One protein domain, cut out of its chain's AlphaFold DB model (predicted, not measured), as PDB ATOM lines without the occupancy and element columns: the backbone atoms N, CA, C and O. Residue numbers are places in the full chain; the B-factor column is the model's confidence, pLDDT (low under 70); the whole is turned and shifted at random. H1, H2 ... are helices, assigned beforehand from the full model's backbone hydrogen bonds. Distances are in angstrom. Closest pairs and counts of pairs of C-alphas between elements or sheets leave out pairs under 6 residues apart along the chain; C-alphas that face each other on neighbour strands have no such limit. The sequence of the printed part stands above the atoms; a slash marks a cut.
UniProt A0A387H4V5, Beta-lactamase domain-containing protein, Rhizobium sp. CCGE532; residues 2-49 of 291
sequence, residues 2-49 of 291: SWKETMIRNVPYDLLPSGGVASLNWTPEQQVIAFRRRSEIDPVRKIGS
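Overview. This is residues 2 to 49 of the 291 residues of the protein "Beta-lactamase domain-containing protein" of Rhizobium sp. CCGE532 (UniProt A0A387H4V5). Picture a loose cluster of four short helices, with H3 in the middle, H1 and H2 on opposite sides of it and H4 on a third side; residues 44 to 49 stick out as a free tail. The 48 printed residues hold H1, H2, H3 and H4 in that order and no named strand, and the class is all helix. The whole is only just loose, close to compact, with a radius of gyration of the C-alphas of 11.7 A and spans of 33 by 29 by 18 A.

Arrangement. Start at H3, residues 28 to 34. It only just touches H1, residues 3 to 9, with 3 pairs of C-alphas within 8 A; look at Ile 8 and Ile 33, whose C-alphas are the closest at 6.2 A. These two run the same way at a steep tilt of 52 degrees. H2, residues 20 to 25, and H3 are near each other, with 5 pairs of C-alphas within 10 A. H4, residues 38 to 41, is close to H3 but not clearly touching; the closest C-alphas, of Ala 34 and Ile 41, are 7.5 A apart. H1 is apart from H2 and H4. Every O i to N i+4 pair is within hydrogen-bond range in H1, 2 of 3 in H3 and 0 of 2 in H2, where 3 of 3 O i to N i+3 pairs are; H4 is too short for an O i to N i+4 pair.

Along the chain. Find C-alpha 28 at (73.683, 17.941, 84.280); from there H3 runs 9.8 A to C-alpha 34. H1 begins at C-alpha 3, (74.300, 14.242, 102.459), and runs 10.3 A. H2 measures 10.2 A, and H4 5.1 A, ending at C-alpha 41, (65.209, 31.652, 87.828).

Size, cuts and confidence. The C-alphas farthest apart, of Trp 3 and Arg 45, are 33.0 A apart. The printed part has no cut and no long link. Confidence is low at residues 2 to 8, with pLDDT under 70.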
ATOM      1  N   SER A   2      70.415  11.270 101.888       59.66
ATOM      2  CA  SER A   2      71.874  11.330 101.758       59.66
ATOM      3  C   SER A   2      72.385  12.769 101.924       59.66
ATOM      4  O   SER A   2      71.688  13.736 101.608       59.66
ATOM      5  N   TRP A   3      73.631  12.934 102.382       45.34
ATOM      6  CA  TRP A   3      74.300  14.242 102.459       45.34
ATOM      7  C   TRP A   3      74.294  14.981 101.108       45.34
ATOM      8  O   TRP A   3      74.101  16.195 101.066       45.34
ATOM      9  N   LYS A   4      74.416  14.243  99.993       57.28
ATOM     10  CA  LYS A   4      74.354  14.806  98.632       57.28
ATOM     11  C   LYS A   4      72.973  15.384  98.302       57.28
ATOM     12  O   LYS A   4      72.883  16.467  97.736       57.28
ATOM     13  N   GLU A   5      71.900  14.708  98.707       61.16
ATOM     14  CA  GLU A   5      70.518  15.164  98.477       61.16
ATOM     15  C   GLU A   5      70.195  16.430  99.278       61.16
ATOM     16  O   GLU A   5      69.495  17.321  98.798       61.16
ATOM     17  N   THR A   6      70.758  16.532 100.485       60.81
ATOM     18  CA  THR A   6      70.608  17.706 101.355       60.81
ATOM     19  C   THR A   6      71.302  18.935 100.761       60.81
ATOM     20  O   THR A   6      70.758  20.036 100.826       60.81
ATOM     21  N   MET A   7      72.469  18.765 100.128       62.91
ATOM     22  CA  MET A   7      73.158  19.870  99.446       62.91
ATOM     23  C   MET A   7      72.419  20.347  98.193       62.91
ATOM     24  O   MET A   7      72.324  21.550  97.979       62.91
ATOM     25  N   ILE A   8      71.842  19.436  97.401       68.00
ATOM     26  CA  ILE A   8      71.075  19.793  96.192       68.00
ATOM     27  C   ILE A   8      69.846  20.649  96.540       68.00
ATOM     28  O   ILE A   8      69.496  21.563  95.794       68.00
ATOM     29  N   ARG A   9      69.181  20.369  97.667       70.56
ATOM     30  CA  ARG A   9      67.977  21.105  98.094       70.56
ATOM     31  C   ARG A   9      68.270  22.506  98.630       70.56
ATOM     32  O   ARG A   9      67.441  23.390  98.460       70.56
ATOM     33  N   ASN A  10      69.428  22.705  99.254       76.12
ATOM     34  CA  ASN A  10      69.737  23.921 100.008       76.12
ATOM     35  C   ASN A  10      70.695  24.870  99.277       76.12
ATOM     36  O   ASN A  10      71.348  25.688  99.924       76.12
ATOM     37  N   VAL A  11      70.802  24.772  97.947       79.06
ATOM     38  CA  VAL A  11      71.607  25.713  97.155       79.06
ATOM     39  C   VAL A  11      71.040  27.132  97.340       79.06
ATOM     40  O   VAL A  11      69.858  27.343  97.065       79.06
ATOM     41  N   PRO A  12      71.828  28.112  97.807       81.81
ATOM     42  CA  PRO A  12      71.395  29.503  97.917       81.81
ATOM     43  C   PRO A  12      70.898  30.081  96.583       81.81
ATOM     44  O   PRO A  12      71.345  29.670  95.514       81.81
ATOM     45  N   TYR A  13      69.950  31.020  96.636       77.19
ATOM     46  CA  TYR A  13      69.357  31.628  95.435       77.19
ATOM     47  C   TYR A  13      70.401  32.328  94.549       77.19
ATOM     48  O   TYR A  13      70.368  32.200  93.332       77.19
ATOM     49  N   ASP A  14      71.360  33.016  95.162       80.81
ATOM     50  CA  ASP A  14      72.478  33.708  94.512       80.81
ATOM     51  C   ASP A  14      73.456  32.767  93.791       80.81
ATOM     52  O   ASP A  14      74.239  33.220  92.959       80.81
ATOM     53  N   LEU A  15      73.385  31.463  94.070       84.38
ATOM     54  CA  LEU A  15      74.186  30.426  93.416       84.38
ATOM     55  C   LEU A  15      73.396  29.623  92.373       84.38
ATOM     56  O   LEU A  15      73.918  28.650  91.821       84.38
ATOM     57  N   LEU A  16      72.146  30.000  92.091       86.25
ATOM     58  CA  LEU A  16      71.394  29.406  90.992       86.25
ATOM     59  C   LEU A  16      72.005  29.794  89.640       86.25
ATOM     60  O   LEU A  16      72.449  30.930  89.461       86.25
ATOM     61  N   PRO A  17      72.017  28.875  88.661       86.50
ATOM     62  CA  PRO A  17      72.499  29.202  87.333       86.50
ATOM     63  C   PRO A  17      71.525  30.159  86.628       86.50
ATOM     64  O   PRO A  17      70.314  30.120  86.853       86.50
ATOM     65  N   SER A  18      72.057  31.003  85.745       86.75
ATOM     66  CA  SER A  18      71.266  31.979  84.989       86.75
ATOM     67  C   SER A  18      70.208  31.318  84.099       86.75
ATOM     68  O   SER A  18      70.458  30.270  83.498       86.75
ATOM     69  N   GLY A  19      69.044  31.965  83.996       85.44
ATOM     70  CA  GLY A  19      67.915  31.563  83.155       85.44
ATOM     71  C   GLY A  19      68.043  31.943  81.680       85.44
ATOM     72  O   GLY A  19      69.133  32.207  81.168       85.44
ATOM     73  N   GLY A  20      66.908  31.977  80.979       80.06
ATOM     74  CA  GLY A  20      66.855  32.292  79.550       80.06
ATOM     75  C   GLY A  20      67.743  31.372  78.701       80.06
ATOM     76  O   GLY A  20      67.733  30.152  78.877       80.06
ATOM     77  N   VAL A  21      68.518  31.956  77.779       78.81
ATOM     78  CA  VAL A  21      69.333  31.196  76.808       78.81
ATOM     79  C   VAL A  21      70.436  30.386  77.488       78.81
ATOM     80  O   VAL A  21      70.755  29.288  77.048       78.81
ATOM     81  N   ALA A  22      70.936  30.861  78.635       83.44
ATOM     82  CA  ALA A  22      71.952  30.154  79.411       83.44
ATOM     83  C   ALA A  22      71.465  28.780  79.900       83.44
ATOM     84  O   ALA A  22      72.284  27.894  80.140       83.44
ATOM     85  N   SER A  23      70.145  28.576  79.992       84.69
ATOM     86  CA  SER A  23      69.580  27.287  80.394       84.69
ATOM     87  C   SER A  23      69.769  26.157  79.383       84.69
ATOM     88  O   SER A  23      69.712  24.994  79.777       84.69
ATOM     89  N   LEU A  24      70.075  26.476  78.120       81.44
ATOM     90  CA  LEU A  24      70.442  25.485  77.103       81.44
ATOM     91  C   LEU A  24      71.813  24.847  77.381       81.44
ATOM     92  O   LEU A  24      72.047  23.696  77.027       81.44
ATOM     93  N   ASN A  25      72.687  25.566  78.090       84.69
ATOM     94  CA  ASN A  25      74.053  25.139  78.392       84.69
ATOM     95  C   ASN A  25      74.243  24.658  79.836       84.69
ATOM     96  O   ASN A  25      75.380  24.489  80.282       84.69
ATOM     97  N   TRP A  26      73.166  24.476  80.606       88.44
ATOM     98  CA  TRP A  26      73.300  23.990  81.977       88.44
ATOM     99  C   TRP A  26      73.952  22.610  82.007       88.44
ATOM    100  O   TRP A  26      73.515  21.688  81.313       88.44
ATOM    101  N   THR A  27      74.950  22.447  82.877       91.00
ATOM    102  CA  THR A  27      75.523  21.131  83.161       91.00
ATOM    103  C   THR A  27      74.458  20.203  83.753       91.00
ATOM    104  O   THR A  27      73.490  20.681  84.358       91.00
ATOM    105  N   PRO A  28      74.620  18.874  83.660       89.19
ATOM    106  CA  PRO A  28      73.683  17.941  84.280       89.19
ATOM    107  C   PRO A  28      73.444  18.220  85.773       89.19
ATOM    108  O   PRO A  28      72.334  18.034  86.264       89.19
ATOM    109  N   GLU A  29      74.457  18.682  86.506       88.88
ATOM    110  CA  GLU A  29      74.366  19.040  87.927       88.88
ATOM    111  C   GLU A  29      73.560  20.326  88.134       88.88
ATOM    112  O   GLU A  29      72.714  20.387  89.027       88.88
ATOM    113  N   GLN A  30      73.763  21.330  87.275       90.50
ATOM    114  CA  GLN A  30      72.955  22.548  87.272       90.50
ATOM    115  C   GLN A  30      71.491  22.237  86.955       90.50
ATOM    116  O   GLN A  30      70.610  22.744  87.640       90.50
ATOM    117  N   GLN A  31      71.217  21.357  85.988       89.81
ATOM    118  CA  GLN A  31      69.861  20.944  85.612       89.81
ATOM    119  C   GLN A  31      69.086  20.318  86.781       89.81
ATOM    120  O   GLN A  31      67.918  20.651  86.992       89.81
ATOM    121  N   VAL A  32      69.735  19.462  87.586       89.19
ATOM    122  CA  VAL A  32      69.107  18.847  88.773       89.19
ATOM    123  C   VAL A  32      68.574  19.908  89.742       89.19
ATOM    124  O   VAL A  32      67.470  19.769  90.274       89.19
ATOM    125  N   ILE A  33      69.345  20.976  89.955       88.56
ATOM    126  CA  ILE A  33      68.994  22.073  90.863       88.56
ATOM    127  C   ILE A  33      67.994  23.026  90.200       88.56
ATOM    128  O   ILE A  33      67.000  23.417  90.808       88.56
ATOM    129  N   ALA A  34      68.244  23.406  88.954       89.06
ATOM    130  CA  ALA A  34      67.560  24.505  88.295       89.06
ATOM    131  C   ALA A  34      66.164  24.125  87.786       89.06
ATOM    132  O   ALA A  34      65.232  24.913  87.937       89.06
ATOM    133  N   PHE A  35      65.958  22.903  87.272       88.62
ATOM    134  CA  PHE A  35      64.643  22.500  86.752       88.62
ATOM    135  C   PHE A  35      63.548  22.464  87.822       88.62
ATOM    136  O   PHE A  35      62.384  22.683  87.501       88.62
ATOM    137  N   ARG A  36      63.878  22.221  89.100       87.12
ATOM    138  CA  ARG A  36      62.879  22.296  90.190       87.12
ATOM    139  C   ARG A  36      62.601  23.728  90.655       87.12
ATOM    140  O   ARG A  36      61.578  23.977  91.278       87.12
ATOM    141  N   ARG A  37      63.514  24.656  90.355       87.50
ATOM    142  CA  ARG A  37      63.486  26.061  90.795       87.50
ATOM    143  C   ARG A  37      63.293  27.019  89.627       87.50
ATOM    144  O   ARG A  37      63.611  28.198  89.729       87.50
ATOM    145  N   ARG A  38      62.731  26.539  88.512       86.62
ATOM    146  CA  ARG A  38      62.543  27.343  87.297       86.62
ATOM    147  C   ARG A  38      61.767  28.636  87.569       86.62
ATOM    148  O   ARG A  38      62.097  29.666  87.000       86.62
ATOM    149  N   SER A  39      60.804  28.601  88.494       86.62
ATOM    150  CA  SER A  39      60.017  29.772  88.912       86.62
ATOM    151  C   SER A  39      60.786  30.833  89.697       86.62
ATOM    152  O   SER A  39      60.265  31.926  89.898       86.62
ATOM    153  N   GLU A  40      61.960  30.487  90.218       88.94
ATOM    154  CA  GLU A  40      62.873  31.417  90.886       88.94
ATOM    155  C   GLU A  40      63.873  32.015  89.887       88.94
ATOM    156  O   GLU A  40      64.332  33.131  90.080       88.94
ATOM    157  N   ILE A  41      64.187  31.284  88.815       88.50
ATOM    158  CA  ILE A  41      65.209  31.652  87.828       88.50
ATOM    159  C   ILE A  41      64.633  32.526  86.707       88.50
ATOM    160  O   ILE A  41      65.260  33.505  86.308       88.50
ATOM    161  N   ASP A  42      63.450  32.180  86.194       84.69
ATOM    162  CA  ASP A  42      62.810  32.887  85.085       84.69
ATOM    163  C   ASP A  42      61.444  33.470  85.479       84.69
ATOM    164  O   ASP A  42      60.755  32.931  86.353       84.69
ATOM    165  N   PRO A  43      60.984  34.534  84.792       82.94
ATOM    166  CA  PRO A  43      59.612  35.004  84.911       82.94
ATOM    167  C   PRO A  43      58.626  33.900  84.516       82.94
ATOM    168  O   PRO A  43      58.593  33.453  83.369       82.94
ATOM    169  N   VAL A  44      57.774  33.491  85.457       82.88
ATOM    170  CA  VAL A  44      56.746  32.471  85.223       82.88
ATOM    171  C   VAL A  44      55.347  32.987  85.535       82.88
ATOM    172  O   VAL A  44      55.133  33.778  86.454       82.88
ATOM    173  N   ARG A  45      54.358  32.460  84.811       82.50
ATOM    174  CA  ARG A  45      52.952  32.527  85.215       82.50
ATOM    175  C   ARG A  45      52.607  31.250  85.975       82.50
ATOM    176  O   ARG A  45      52.697  30.159  85.420       82.50
ATOM    177  N   LYS A  46      52.183  31.382  87.232       81.62
ATOM    178  CA  LYS A  46      51.714  30.239  88.025       81.62
ATOM    179  C   LYS A  46      50.343  29.783  87.526       81.62
ATOM    180  O   LYS A  46      49.419  30.588  87.447       81.62
ATOM    181  N   ILE A  47      50.218  28.492  87.230       82.25
ATOM    182  CA  ILE A  47      48.940  27.830  86.962       82.25
ATOM    183  C   ILE A  47      48.558  27.090  88.244       82.25
ATOM    184  O   ILE A  47      49.281  26.198  88.683       82.25
ATOM    185  N   GLY A  48      47.475  27.523  88.891       75.44
ATOM    186  CA  GLY A  48      47.011  26.925  90.143       75.44
ATOM    187  C   GLY A  48      46.398  25.540  89.932       75.44
ATOM    188  O   GLY A  48      45.851  25.249  88.868       75.44
ATOM    189  N   SER A  49      46.456  24.698  90.963       75.50
ATOM    190  CA  SER A  49      45.671  23.465  91.014       75.50
ATOM    191  C   SER A  49      44.190  23.772  91.271       75.50
ATOM    192  O   SER A  49      43.830  24.810  91.833       75.50
TER     193      SER A  49